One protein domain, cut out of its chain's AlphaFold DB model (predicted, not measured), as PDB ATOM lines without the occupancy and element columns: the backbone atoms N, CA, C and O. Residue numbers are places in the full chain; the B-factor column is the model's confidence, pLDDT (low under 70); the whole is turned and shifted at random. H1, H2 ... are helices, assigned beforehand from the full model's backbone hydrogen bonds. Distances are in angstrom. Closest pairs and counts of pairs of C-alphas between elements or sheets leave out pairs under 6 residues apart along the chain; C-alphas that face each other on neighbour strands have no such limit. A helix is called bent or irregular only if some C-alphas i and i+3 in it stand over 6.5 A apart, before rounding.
ATOM      1  N   TYR A  87     195.829 293.851 351.118       85.25
ATOM      2  CA  TYR A  87     197.057 294.389 351.711       85.25
ATOM      3  C   TYR A  87     198.106 293.320 352.057       85.25
ATOM      4  O   TYR A  87     199.304 293.544 351.910       85.25
ATOM      5  N   SER A  88     197.665 292.123 352.455       87.12
ATOM      6  CA  SER A  88     198.548 291.029 352.889       87.12
ATOM      7  C   SER A  88     199.543 290.602 351.807       87.12
ATOM      8  O   SER A  88     200.741 290.531 352.062       87.12
ATOM      9  N   GLY A  89     199.067 290.388 350.577       87.31
ATOM     10  CA  GLY A  89     199.925 290.023 349.447       87.31
ATOM     11  C   GLY A  89     200.913 291.131 349.075       87.31
ATOM     12  O   GLY A  89     202.047 290.849 348.694       87.31
ATOM     13  N   PHE A  90     200.516 292.398 349.225       87.19
ATOM     14  CA  PHE A  90     201.419 293.528 349.024       87.19
ATOM     15  C   PHE A  90     202.558 293.517 350.053       87.19
ATOM     16  O   PHE A  90     203.725 293.542 349.660       87.19
ATOM     17  N   ILE A  91     202.227 293.424 351.345       89.94
ATOM     18  CA  ILE A  91     203.216 293.392 352.429       89.94
ATOM     19  C   ILE A  91     204.152 292.196 352.280       89.94
ATOM     20  O   ILE A  91     205.367 292.367 352.335       89.94
ATOM     21  N   TYR A  92     203.611 291.013 351.996       91.19
ATOM     22  CA  TYR A  92     204.404 289.804 351.795       91.19
ATOM     23  C   TYR A  92     205.452 289.973 350.683       91.19
ATOM     24  O   TYR A  92     206.642 289.748 350.898       91.19
ATOM     25  N   ASN A  93     205.036 290.471 349.515       90.44
ATOM     26  CA  ASN A  93     205.945 290.713 348.391       90.44
ATOM     27  C   ASN A  93     207.012 291.774 348.701       90.44
ATOM     28  O   ASN A  93     208.114 291.723 348.153       90.44
ATOM     29  N   ARG A  94     206.693 292.757 349.552       89.94
ATOM     30  CA  ARG A  94     207.646 293.786 349.992       89.94
ATOM     31  C   ARG A  94     208.660 293.226 350.979       89.94
ATOM     32  O   ARG A  94     209.849 293.472 350.796       89.94
ATOM     33  N   ILE A  95     208.219 292.425 351.948       91.19
ATOM     34  CA  ILE A  95     209.102 291.746 352.903       91.19
ATOM     35  C   ILE A  95     210.086 290.851 352.150       91.19
ATOM     36  O   ILE A  95     211.289 291.019 352.309       91.19
ATOM     37  N   LEU A  96     209.610 289.987 351.248       92.56
ATOM     38  CA  LEU A  96     210.492 289.104 350.472       92.56
ATOM     39  C   LEU A  96     211.525 289.854 349.620       92.56
ATOM     40  O   LEU A  96     212.591 289.318 349.332       92.56
ATOM     41  N   ARG A  97     211.218 291.085 349.202       89.75
ATOM     42  CA  ARG A  97     212.120 291.911 348.395       89.75
ATOM     43  C   ARG A  97     213.158 292.648 349.237       89.75
ATOM     44  O   ARG A  97     214.311 292.728 348.834       89.75
ATOM     45  N   ILE A  98     212.737 293.240 350.353       89.06
ATOM     46  CA  ILE A  98     213.563 294.170 351.137       89.06
ATOM     47  C   ILE A  98     214.338 293.428 352.231       89.06
ATOM     48  O   ILE A  98     215.514 293.708 352.458       89.06
ATOM     49  N   PHE A  99     213.699 292.458 352.887       88.62
ATOM     50  CA  PHE A  99     214.236 291.794 354.073       88.62
ATOM     51  C   PHE A  99     215.569 291.067 353.827       88.62
ATOM     52  O   PHE A  99     216.464 291.253 354.646       88.62
ATOM     53  N   PRO A 100     215.786 290.329 352.713       91.12
ATOM     54  CA  PRO A 100     217.063 289.645 352.487       91.12
ATOM     55  C   PRO A 100     218.257 290.604 352.467       91.12
ATOM     56  O   PRO A 100     219.285 290.340 353.089       91.12
ATOM     57  N   MET A 101     218.109 291.748 351.791       89.06
ATOM     58  CA  MET A 101     219.189 292.730 351.685       89.06
ATOM     59  C   MET A 101     219.373 293.545 352.953       89.06
ATOM     60  O   MET A 101     220.505 293.816 353.342       89.06
ATOM     61  N   MET A 102     218.275 293.878 353.630       86.06
ATOM     62  CA  MET A 102     218.326 294.537 354.929       86.06
ATOM     63  C   MET A 102     219.046 293.661 355.961       86.06
ATOM     64  O   MET A 102     219.955 294.140 356.628       86.06
ATOM     65  N   VAL A 103     218.694 292.374 356.063       86.81
ATOM     66  CA  VAL A 103     219.331 291.439 357.002       86.81
ATOM     67  C   VAL A 103     220.815 291.273 356.693       86.81
ATOM     68  O   VAL A 103     221.619 291.319 357.620       86.81
ATOM     69  N   LEU A 104     221.198 291.142 355.417       88.69
ATOM     70  CA  LEU A 104     222.612 291.057 355.043       88.69
ATOM     71  C   LEU A 104     223.379 292.319 355.452       88.69
ATOM     72  O   LEU A 104     224.443 292.220 356.056       88.69
ATOM     73  N   LEU A 105     222.834 293.499 355.145       84.75
ATOM     74  CA  LEU A 105     223.464 294.769 355.495       84.75
ATOM     75  C   LEU A 105     223.649 294.891 357.010       84.75
ATOM     76  O   LEU A 105     224.736 295.222 357.474       84.75
ATOM     77  N   VAL A 106     222.611 294.574 357.782       82.44
ATOM     78  CA  VAL A 106     222.673 294.611 359.243       82.44
ATOM     79  C   VAL A 106     223.679 293.601 359.789       82.44
ATOM     80  O   VAL A 106     224.463 293.938 360.671       82.44
ATOM     81  N   PHE A 107     223.697 292.382 359.255       86.00
ATOM     82  CA  PHE A 107     224.668 291.365 359.642       86.00
ATOM     83  C   PHE A 107     226.109 291.852 359.430       86.00
ATOM     84  O   PHE A 107     226.951 291.694 360.315       86.00
ATOM     85  N   VAL A 108     226.382 292.504 358.295       85.69
ATOM     86  CA  VAL A 108     227.686 293.117 358.008       85.69
ATOM     87  C   VAL A 108     228.002 294.240 358.999       85.69
ATOM     88  O   VAL A 108     229.106 294.257 359.536       85.69
ATOM     89  N   VAL A 109     227.049 295.131 359.297       81.31
ATOM     90  CA  VAL A 109     227.234 296.234 360.262       81.31
ATOM     91  C   VAL A 109     227.550 295.704 361.662       81.31
ATOM     92  O   VAL A 109     228.539 296.118 362.259       81.31
ATOM     93  N   ILE A 110     226.773 294.740 362.165       81.88
ATOM     94  CA  ILE A 110     226.992 294.137 363.490       81.88
ATOM     95  C   ILE A 110     228.346 293.418 363.549       81.88
ATOM     96  O   ILE A 110     229.066 293.512 364.541       81.88
ATOM     97  N   THR A 111     228.727 292.713 362.481       84.44
ATOM     98  CA  THR A 111     230.010 291.997 362.427       84.44
ATOM     99  C   THR A 111     231.194 292.966 362.367       84.44
ATOM    100  O   THR A 111     232.195 292.753 363.051       84.44
ATOM    101  N   ALA A 112     231.081 294.047 361.591       83.12
ATOM    102  CA  ALA A 112     232.113 295.076 361.475       83.12
ATOM    103  C   ALA A 112     232.267 295.904 362.764       83.12
ATOM    104  O   ALA A 112     233.380 296.280 363.127       83.12
ATOM    105  N   SER A 113     231.172 296.141 363.487       79.19
ATOM    106  CA  SER A 113     231.132 296.924 364.729       79.19
ATOM    107  C   SER A 113     230.991 296.055 365.983       79.19
ATOM    108  O   SER A 113     230.476 296.508 367.001       79.19
ATOM    109  N   ARG A 114     231.508 294.817 365.958       79.44
ATOM    110  CA  ARG A 114     231.304 293.805 367.016       79.44
ATOM    111  C   ARG A 114     231.587 294.292 368.442       79.44
ATOM    112  O   ARG A 114     230.961 293.814 369.378       79.44
ATOM    113  N   GLN A 115     232.548 295.200 368.623       80.31
ATOM    114  CA  GLN A 115     232.923 295.727 369.943       80.31
ATOM    115  C   GLN A 115     231.903 296.717 370.521       80.31
ATOM    116  O   GLN A 115     231.863 296.903 371.733       80.31
ATOM    117  N   THR A 116     231.099 297.359 369.671       79.31
ATOM    118  CA  THR A 116     230.123 298.388 370.061       79.31
ATOM    119  C   THR A 116     228.677 297.950 369.834       79.31
ATOM    120  O   THR A 116     227.764 298.593 370.349       79.31
ATOM    121  N   SER A 117     228.453 296.860 369.095       79.25
ATOM    122  CA  SER A 117     227.120 296.311 368.862       79.25
ATOM    123  C   SER A 117     226.497 295.719 370.126       79.25
ATOM    124  O   SER A 117     227.153 295.074 370.942       79.25
ATOM    125  N   THR A 118     225.187 295.906 370.263       83.88
ATOM    126  CA  THR A 118     224.385 295.470 371.412       83.88
ATOM    127  C   THR A 118     223.194 294.628 370.949       83.88
ATOM    128  O   THR A 118     222.738 294.787 369.818       83.88
ATOM    129  N   PRO A 119     222.594 293.781 371.808       85.06
ATOM    130  CA  PRO A 119     221.353 293.076 371.464       85.06
ATOM    131  C   PRO A 119     220.213 294.010 371.025       85.06
ATOM    132  O   PRO A 119     219.361 293.621 370.229       85.06
ATOM    133  N   MET A 120     220.226 295.265 371.490       83.50
ATOM    134  CA  MET A 120     219.272 296.301 371.086       83.50
ATOM    135  C   MET A 120     219.318 296.593 369.576       83.50
ATOM    136  O   MET A 120     218.307 296.971 368.995       83.50
ATOM    137  N   ASP A 121     220.451 296.351 368.914       80.06
ATOM    138  CA  ASP A 121     220.606 296.516 367.463       80.06
ATOM    139  C   ASP A 121     219.724 295.555 366.668       80.06
ATOM    140  O   ASP A 121     219.172 295.923 365.634       80.06
ATOM    141  N   ILE A 122     219.511 294.348 367.192       82.31
ATOM    142  CA  ILE A 122     218.598 293.366 366.604       82.31
ATOM    143  C   ILE A 122     217.147 293.788 366.861       82.31
ATOM    144  O   ILE A 122     216.313 293.739 365.956       82.31
ATOM    145  N   PHE A 123     216.846 294.261 368.075       85.81
ATOM    146  CA  PHE A 123     215.504 294.738 368.418       85.81
ATOM    147  C   PHE A 123     215.065 295.923 367.557       85.81
ATOM    148  O   PHE A 123     213.915 295.948 367.128       85.81
ATOM    149  N   ARG A 124     215.973 296.846 367.215       83.62
ATOM    150  CA  ARG A 124     215.692 297.989 366.324       83.62
ATOM    151  C   ARG A 124     215.171 297.573 364.949       83.62
ATOM    152  O   ARG A 124     214.369 298.295 364.361       83.62
ATOM    153  N   ILE A 125     215.595 296.416 364.439       81.38
ATOM    154  CA  ILE A 125     215.089 295.855 363.177       81.38
ATOM    155  C   ILE A 125     213.625 295.448 363.339       81.38
ATOM    156  O   ILE A 125     212.786 295.789 362.507       81.38
ATOM    157  N   LEU A 126     213.325 294.728 364.422       83.31
ATOM    158  CA  LEU A 126     211.990 294.205 364.709       83.31
ATOM    159  C   LEU A 126     210.993 295.327 365.004       83.31
ATOM    160  O   LEU A 126     209.833 295.237 364.609       83.31
ATOM    161  N   THR A 127     211.442 296.393 365.668       85.56
ATOM    162  CA  THR A 127     210.603 297.543 366.021       85.56
ATOM    163  C   THR A 127     210.540 298.611 364.929       85.56
ATOM    164  O   THR A 127     209.835 299.603 365.107       85.56
ATOM    165  N   LEU A 128     211.236 298.429 363.796       84.12
ATOM    166  CA  LEU A 128     211.370 299.438 362.737       84.12
ATOM    167  C   LEU A 128     211.909 300.776 363.278       84.12
ATOM    168  O   LEU A 128     211.460 301.847 362.878       84.12
ATOM    169  N   GLN A 129     212.851 300.723 364.217       84.44
ATOM    170  CA  GLN A 129     213.461 301.891 364.861       84.44
ATOM    171  C   GLN A 129     214.901 302.105 364.382       84.44
ATOM    172  O   GLN A 129     215.794 302.468 365.150       84.44
ATOM    173  N   LEU A 130     215.132 301.894 363.084       78.81
ATOM    174  CA  LEU A 130     216.452 301.990 362.455       78.81
ATOM    175  C   LEU A 130     217.014 303.425 362.394       78.81
ATOM    176  O   LEU A 130     218.127 303.638 361.926       78.81
ATOM    177  N   ASN A 131     216.245 304.411 362.860       77.12
ATOM    178  CA  ASN A 131     216.660 305.796 363.078       77.12
ATOM    179  C   ASN A 131     217.158 306.069 364.510       77.12
ATOM    180  O   ASN A 131     217.645 307.162 364.782       77.12
ATOM    181  N   THR A 132     217.002 305.120 365.438       71.69
ATOM    182  CA  THR A 132     217.373 305.295 366.849       71.69
ATOM    183  C   THR A 132     218.632 304.488 367.123       71.69
ATOM    184  O   THR A 132     218.583 303.283 367.312       71.69
ATOM    185  N   GLY A 133     219.794 305.125 367.105       67.62
ATOM    186  CA  GLY A 133     221.068 304.449 367.320       67.62
ATOM    187  C   GLY A 133     222.192 305.451 367.517       67.62
ATOM    188  O   GLY A 133     221.986 306.660 367.406       67.62
ATOM    189  N   HIS A 134     223.376 304.948 367.848       64.88
ATOM    190  CA  HIS A 134     224.544 305.794 368.022       64.88
ATOM    191  C   HIS A 134     225.447 305.756 366.790       64.88
ATOM    192  O   HIS A 134     225.710 304.688 366.232       64.88
ATOM    193  N   SER A 135     226.015 306.910 366.430       63.69
ATOM    194  CA  SER A 135     226.963 307.050 365.315       63.69
ATOM    195  C   SER A 135     228.138 306.063 365.397       63.69
ATOM    196  O   SER A 135     228.536 305.507 364.379       63.69
ATOM    197  N   TYR A 136     228.634 305.753 366.599       60.12
ATOM    198  CA  TYR A 136     229.739 304.806 366.824       60.12
ATOM    199  C   TYR A 136     229.353 303.317 366.730       60.12
ATOM    200  O   TYR A 136     230.223 302.449 366.677       60.12
ATOM    201  N   THR A 137     228.057 302.999 366.713       59.91
ATOM    202  CA  THR A 137     227.559 301.621 366.532       59.91
ATOM    203  C   THR A 137     227.285 301.289 365.063       59.91
ATOM    204  O   THR A 137     226.786 300.214 364.755       59.91
ATOM    205  N   GLY A 138     227.548 302.233 364.150       58.62
ATOM    206  CA  GLY A 138     227.131 302.142 362.749       58.62
ATOM    207  C   GLY A 138     225.634 302.406 362.548       58.62
ATOM    208  O   GLY A 138     225.193 302.605 361.421       58.62
ATOM    209  N   TRP A 139     224.849 302.482 363.622       62.12
ATOM    210  CA  TRP A 139     223.429 302.818 363.606       62.12
ATOM    211  C   TRP A 139     223.244 304.331 363.728       62.12
ATOM    212  O   TRP A 139     222.857 304.849 364.769       62.12
ATOM    213  N   GLY A 140     223.574 305.066 362.669       54.66
ATOM    214  CA  GLY A 140     223.414 306.516 362.628       54.66
ATOM    215  C   GLY A 140     223.497 307.056 361.207       54.66
ATOM    216  O   GLY A 140     224.077 306.420 360.331       54.66
ATOM    217  N   HIS A 141     222.939 308.249 360.987       57.19
ATOM    218  CA  HIS A 141     222.887 308.923 359.681       57.19
ATOM    219  C   HIS A 141     224.263 309.166 359.032       57.19
ATOM    220  O   HIS A 141     224.337 309.499 357.852       57.19
ATOM    221  N   GLU A 142     225.343 309.014 359.796       57.22
ATOM    222  CA  GLU A 142     226.682 309.458 359.420       57.22
ATOM    223  C   GLU A 142     227.605 308.363 358.884       57.22
ATOM    224  O   GLU A 142     228.601 308.688 358.235       57.22
ATOM    225  N   VAL A 143     227.307 307.085 359.141       59.59
ATOM    226  CA  VAL A 143     228.189 305.979 358.745       59.59
ATOM    227  C   VAL A 143     227.662 305.347 357.464       59.59
ATOM    228  O   VAL A 143     226.566 304.801 357.423       59.59
ATOM    229  N   TYR A 144     228.431 305.427 356.381       56.75
ATOM    230  CA  TYR A 144     228.124 304.706 355.145       56.75
ATOM    231  C   TYR A 144     228.520 303.228 355.305       56.75
ATOM    232  O   TYR A 144     229.596 302.971 355.846       56.75
ATOM    233  N   PRO A 145     227.720 302.247 354.839       59.34
ATOM    234  CA  PRO A 145     226.499 302.353 354.026       59.34
ATOM    235  C   PRO A 145     225.176 302.349 354.820       59.34
ATOM    236  O   PRO A 145     224.111 302.282 354.211       59.34
ATOM    237  N   SER A 146     225.208 302.386 356.154       66.25
ATOM    238  CA  SER A 146     224.015 302.289 357.012       66.25
ATOM    239  C   SER A 146     223.242 303.604 357.165       66.25
ATOM    240  O   SER A 146     222.062 303.575 357.499       66.25
ATOM    241  N   GLY A 147     223.845 304.751 356.849       71.75
ATOM    242  CA  GLY A 147     223.242 306.084 356.950       71.75
ATOM    243  C   GLY A 147     221.814 306.238 356.394       71.75
ATOM    244  O   GLY A 147     221.005 306.886 357.054       71.75
ATOM    245  N   PRO A 148     221.442 305.657 355.234       76.75
ATOM    246  CA  PRO A 148     220.082 305.728 354.695       76.75
ATOM    247  C   PRO A 148     219.135 304.609 355.174       76.75
ATOM    248  O   PRO A 148     217.976 304.598 354.761       76.75
ATOM    249  N   ILE A 149     219.562 303.668 356.026       81.62
ATOM    250  CA  ILE A 149     218.764 302.474 356.383       81.62
ATOM    251  C   ILE A 149     217.442 302.815 357.096       81.62
ATOM    252  O   ILE A 149     216.455 302.088 356.976       81.62
ATOM    253  N   TRP A 150     217.380 303.969 357.763       83.62
ATOM    254  CA  TRP A 150     216.162 304.499 358.384       83.62
ATOM    255  C   TRP A 150     215.003 304.664 357.392       83.62
ATOM    256  O   TRP A 150     213.841 304.530 357.779       83.62
ATOM    257  N   THR A 151     215.295 304.911 356.111       86.62
ATOM    258  CA  THR A 151     214.266 305.079 355.075       86.62
ATOM    259  C   THR A 151     213.428 303.817 354.892       86.62
ATOM    260  O   THR A 151     212.223 303.920 354.682       86.62
ATOM    261  N   ILE A 152     214.029 302.634 355.080       88.06
ATOM    262  CA  ILE A 152     213.332 301.344 355.030       88.06
ATOM    263  C   ILE A 152     212.315 301.247 356.170       88.06
ATOM    264  O   ILE A 152     211.174 300.841 355.957       88.06
ATOM    265  N   SER A 153     212.703 301.648 357.385       88.94
ATOM    266  CA  SER A 153     211.775 301.678 358.523       88.94
ATOM    267  C   SER A 153     210.608 302.617 358.275       88.94
ATOM    268  O   SER A 153     209.464 302.219 358.473       88.94
ATOM    269  N   VAL A 154     210.880 303.828 357.783       89.38
ATOM    270  CA  VAL A 154     209.831 304.801 357.452       89.38
ATOM    271  C   VAL A 154     208.914 304.274 356.348       89.38
ATOM    272  O   VAL A 154     207.702 304.440 356.439       89.38
ATOM    273  N   GLU A 155     209.451 303.584 355.340       90.62
ATOM    274  CA  GLU A 155     208.660 302.938 354.289       90.62
ATOM    275  C   GLU A 155     207.699 301.883 354.873       90.62
ATOM    276  O   GLU A 155     206.504 301.907 354.576       90.62
ATOM    277  N   PHE A 156     208.176 301.000 355.759       90.19
ATOM    278  CA  PHE A 156     207.317 300.006 356.412       90.19
ATOM    279  C   PHE A 156     206.310 300.625 357.386       90.19
ATOM    280  O   PHE A 156     205.147 300.225 357.387       90.19
ATOM    281  N   GLN A 157     206.711 301.616 358.182       91.88
ATOM    282  CA  GLN A 157     205.797 302.363 359.049       91.88
ATOM    283  C   GLN A 157     204.698 303.036 358.223       91.88
ATOM    284  O   GLN A 157     203.521 302.944 358.567       91.88
ATOM    285  N   PHE A 158     205.056 303.645 357.089       91.31
ATOM    286  CA  PHE A 158     204.099 304.235 356.161       91.31
ATOM    287  C   PHE A 158     203.113 303.191 355.631       91.31
ATOM    288  O   PHE A 158     201.910 303.445 355.603       91.31
ATOM    289  N   TYR A 159     203.590 301.998 355.267       90.62
ATOM    290  CA  TYR A 159     202.719 300.898 354.864       90.62
ATOM    291  C   TYR A 159     201.733 300.509 355.975       90.62
ATOM    292  O   TYR A 159     200.530 300.429 355.743       90.62
ATOM    293  N   LEU A 160     202.207 300.344 357.207       90.75
ATOM    294  CA  LEU A 160     201.340 299.990 358.333       90.75
ATOM    295  C   LEU A 160     200.318 301.090 358.666       90.75
ATOM    296  O   LEU A 160     199.185 300.774 359.026       90.75
ATOM    297  N   LEU A 161     200.679 302.366 358.502       91.62
ATOM    298  CA  LEU A 161     199.802 303.511 358.767       91.62
ATOM    299  C   LEU A 161     198.797 303.787 357.640       91.62
ATOM    300  O   LEU A 161     197.679 304.230 357.908       91.62
ATOM    301  N   PHE A 162     199.164 303.512 356.386       91.62
ATOM    302  CA  PHE A 162     198.334 303.794 355.217       91.62
ATOM    303  C   PHE A 162     196.880 303.287 355.307       91.62
ATOM    304  O   PHE A 162     195.985 304.081 355.021       91.62
ATOM    305  N   PRO A 163     196.575 302.028 355.696       89.94
ATOM    306  CA  PRO A 163     195.188 301.558 355.750       89.94
ATOM    307  C   PRO A 163     194.319 302.380 356.707       89.94
ATOM    308  O   PRO A 163     193.148 302.613 356.415       89.94
ATOM    309  N   PHE A 164     194.890 302.871 357.811       91.31
ATOM    310  CA  PHE A 164     194.188 303.767 358.724       91.31
ATOM    311  C   PHE A 164     193.962 305.127 358.067       91.31
ATOM    312  O   PHE A 164     192.835 305.611 358.039       91.31
ATOM    313  N   LEU A 165     195.003 305.716 357.469       92.12
ATOM    314  CA  LEU A 165     194.890 306.997 356.762       92.12
ATOM    315  C   LEU A 165     193.832 306.948 355.652       92.12
ATOM    316  O   LEU A 165     193.025 307.866 355.555       92.12
ATOM    317  N   ALA A 166     193.789 305.867 354.871       91.44
ATOM    318  CA  ALA A 166     192.794 305.658 353.824       91.44
ATOM    319  C   ALA A 166     191.374 305.501 354.394       91.44
ATOM    320  O   ALA A 166     190.442 306.125 353.897       91.44
ATOM    321  N   LEU A 167     191.206 304.723 355.471       91.19
ATOM    322  CA  LEU A 167     189.908 304.544 356.131       91.19
ATOM    323  C   LEU A 167     189.348 305.874 356.659       91.19
ATOM    324  O   LEU A 167     188.173 306.185 356.468       91.19
ATOM    325  N   PHE A 168     190.187 306.666 357.329       91.94
ATOM    326  CA  PHE A 168     189.783 307.961 357.868       91.94
ATOM    327  C   PHE A 168     189.592 309.014 356.773       91.94
ATOM    328  O   PHE A 168     188.691 309.844 356.894       91.94
ATOM    329  N   LEU A 169     190.370 308.952 355.688       92.62
ATOM    330  CA  LEU A 169     190.162 309.781 354.503       92.62
ATOM    331  C   LEU A 169     188.790 309.512 353.875       92.62
ATOM    332  O   LEU A 169     188.055 310.463 353.630       92.62
ATOM    333  N   ALA A 170     188.408 308.247 353.693       90.69
ATOM    334  CA  ALA A 170     187.096 307.893 353.155       90.69
ATOM    335  C   ALA A 170     185.945 308.342 354.074       90.69
ATOM    336  O   ALA A 170     184.891 308.758 353.603       90.69
ATOM    337  N   ARG A 171     186.141 308.293 355.401       92.25
ATOM    338  CA  ARG A 171     185.096 308.639 356.380       92.25
ATOM    339  C   ARG A 171     184.934 310.140 356.632       92.25
ATOM    340  O   ARG A 171     183.817 310.598 356.847       92.25
ATOM    341  N   TYR A 172     186.032 310.891 356.676       93.00
ATOM    342  CA  TYR A 172     186.055 312.292 357.122       93.00
ATOM    343  C   TYR A 172     186.565 313.267 356.047       93.00
ATOM    344  O   TYR A 172     186.598 314.482 356.266       93.00
ATOM    345  N   GLY A 173     186.959 312.755 354.880       92.06
ATOM    346  CA  GLY A 173     187.500 313.532 353.772       92.06
ATOM    347  C   GLY A 173     188.883 314.125 354.059       92.06
ATOM    348  O   GLY A 173     189.540 313.837 355.063       92.06
ATOM    349  N   ALA A 174     189.330 315.015 353.170       91.69
ATOM    350  CA  ALA A 174     190.660 315.630 353.243       91.69
ATOM    351  C   ALA A 174     190.893 316.468 354.517       91.69
ATOM    352  O   ALA A 174     192.037 316.652 354.932       91.69
ATOM    353  N   LYS A 175     189.821 316.938 355.175       93.44
ATOM    354  CA  LYS A 175     189.896 317.716 356.425       93.44
ATOM    355  C   LYS A 175     190.605 316.952 357.543       93.44
ATOM    356  O   LYS A 175     191.339 317.563 358.312       93.44
ATOM    357  N   TYR A 176     190.426 315.633 357.608       92.06
ATOM    358  CA  TYR A 176     191.110 314.795 358.591       92.06
ATOM    359  C   TYR A 176     192.629 314.804 358.392       92.06
ATOM    360  O   TYR A 176     193.375 315.020 359.343       92.06
ATOM    361  N   LEU A 177     193.092 314.640 357.147       91.50
ATOM    362  CA  LEU A 177     194.522 314.673 356.835       91.50
ATOM    363  C   LEU A 177     195.125 316.054 357.109       91.50
ATOM    364  O   LEU A 177     196.205 316.140 357.686       91.50
ATOM    365  N   LEU A 178     194.413 317.131 356.762       93.44
ATOM    366  CA  LEU A 178     194.837 318.495 357.088       93.44
ATOM    367  C   LEU A 178     194.918 318.723 358.604       93.44
ATOM    368  O   LEU A 178     195.872 319.332 359.076       93.44
ATOM    369  N   GLY A 179     193.960 318.190 359.365       94.62
ATOM    370  CA  GLY A 179     193.973 318.228 360.826       94.62
ATOM    371  C   GLY A 179     195.164 317.478 361.426       94.62
ATOM    372  O   GLY A 179     195.811 318.004 362.326       94.62
ATOM    373  N   LEU A 180     195.507 316.298 360.897       92.06
ATOM    374  CA  LEU A 180     196.710 315.565 361.310       92.06
ATOM    375  C   LEU A 180     197.990 316.345 361.008       92.06
ATOM    376  O   LEU A 180     198.866 316.417 361.862       92.06
ATOM    377  N   VAL A 181     198.096 316.948 359.821       91.62
ATOM    378  CA  VAL A 181     199.246 317.792 359.461       91.62
ATOM    379  C   VAL A 181     199.355 318.979 360.417       91.62
ATOM    380  O   VAL A 181     200.436 319.255 360.927       91.62
ATOM    381  N   PHE A 182     198.240 319.647 360.713       94.81
ATOM    382  CA  PHE A 182     198.208 320.755 361.663       94.81
ATOM    383  C   PHE A 182     198.620 320.318 363.075       94.81
ATOM    384  O   PHE A 182     199.471 320.952 363.690       94.81
ATOM    385  N   LEU A 183     198.092 319.192 363.560       94.00
ATOM    386  CA  LEU A 183     198.470 318.608 364.847       94.00
ATOM    387  C   LEU A 183     199.971 318.282 364.899       94.00
ATOM    388  O   LEU A 183     200.637 318.615 365.873       94.00
ATOM    389  N   MET A 184     200.519 317.676 363.842       89.81
ATOM    390  CA  MET A 184     201.951 317.374 363.744       89.81
ATOM    391  C   MET A 184     202.819 318.633 363.762       89.81
ATOM    392  O   MET A 184     203.931 318.579 364.272       89.81
ATOM    393  N   ILE A 185     202.333 319.749 363.213       91.56
ATOM    394  CA  ILE A 185     203.029 321.042 363.269       91.56
ATOM    395  C   ILE A 185     202.978 321.628 364.686       91.56
ATOM    396  O   ILE A 185     203.971 322.192 365.125       91.56
ATOM    397  N   LEU A 186     201.858 321.483 365.403       92.25
ATOM    398  CA  LEU A 186     201.700 321.998 366.770       92.25
ATOM    399  C   LEU A 186     202.489 321.220 367.827       92.25
ATOM    400  O   LEU A 186     202.905 321.801 368.821       92.25
ATOM    401  N   ILE A 187     202.647 319.909 367.638       91.38
ATOM    402  CA  ILE A 187     203.407 319.033 368.548       91.38
ATOM    403  C   ILE A 187     204.927 319.167 368.314       91.38
ATOM    404  O   ILE A 187     205.718 318.643 369.097       91.38
ATOM    405  N   LYS A 188     205.329 319.844 367.231       53.97
ATOM    406  CA  LYS A 188     206.717 319.967 366.791       53.97
ATOM    407  C   LYS A 188     207.554 320.897 367.664       53.97
ATOM    408  O   LYS A 188     207.038 321.963 368.059       53.97
TER     409      LYS A 188
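AT A GLANCE: This is residues 87 to 188 of the 188 residues of the protein "Acyltransferase-like protein" of Pasteurella langaaensis DSM 22999 (UniProt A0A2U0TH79). Two long bent helices make the length of a loose, open helical model: the arms H1a and H3a run opposite ways beside each other with little contact, and at one end the short helix H2 folds back beside H1b. At the other end H4 turns back from H3b as a V, with residues 181 to 188 sticking out, while the unnamed stretch of residues 127 to 149 loops between H2 and H3a. The printed part has 102 residues with four named helices, H1, H2, H3 and H4 in chain order, and no named strand; the class is all helix. The whole is loose, with a radius of gyration of the C-alphas of 16.8 A and spans of 51 by 36 by 21 A.

IN THESE COORDINATES: H1, residues 87 to 112, was assigned as one helix by its hydrogen bonds but is bent, with C-alphas 97 and 100 6.8 A apart. Its arm H1a, residues 87 to 97, begins with C-alpha 87 at (197.057, 294.389, 351.711) and is 15.6 A long; H1b, residues 100 to 112, is 18.4 A long. H2 is residues 119 to 126. H3, residues 150 to 172, was also assigned as one helix by its hydrogen bonds but is bent, with C-alphas 160 and 163 6.9 A apart. Its arms are H3a, residues 150 to 160, 15.5 A long, with C-alpha 150 at (216.162, 304.499, 358.384), and H3b, residues 163 to 172. H4, residues 174 to 186, is 18.6 A long and ends with C-alpha 186 at (201.700, 321.998, 366.770).

HOW THE PARTS SIT: H1a and H1b stand at a steep tilt of 46 degrees. H1a and H3a are close but not clearly touching, at a shallow tilt of 20 degrees, opposite ways; their closest C-alphas, of Ile 91 and Tyr 159, are 7.9 A apart. H1b and H2 are close but not clearly touching, at a shallow tilt of 14 degrees, opposite ways; their closest C-alphas, of Ile 110 and Asp 121, are 7.9 A apart. H2 and H3a are near each other, with 5 pairs of C-alphas within 10 A. H1b and H3a are apart, but only just, at 8.4 A. H3a and H3b stand at a steep tilt of 51 degrees. H3b and H4 touch, H4 with residues 176 to 177 alone, at a steep tilt of 65 degrees, opposite ways; their closest C-alphas, of Leu 169 and Tyr 176, are 6.5 A apart. Every O i to N i+4 pair is within hydrogen-bond range in H1a, H1b, H3a, H3b and H4; in H2 it is 2 of 4.

THE WHOLE: The two C-alphas farthest apart, of Gln 115 and Gly 173, are 51.4 A apart. The printed part has no cut. The link from H2 to H3 is long, with 23 residues. The mean pLDDT of the printed part is 83.3; residues 133 to 146 and residue 188 are under 70.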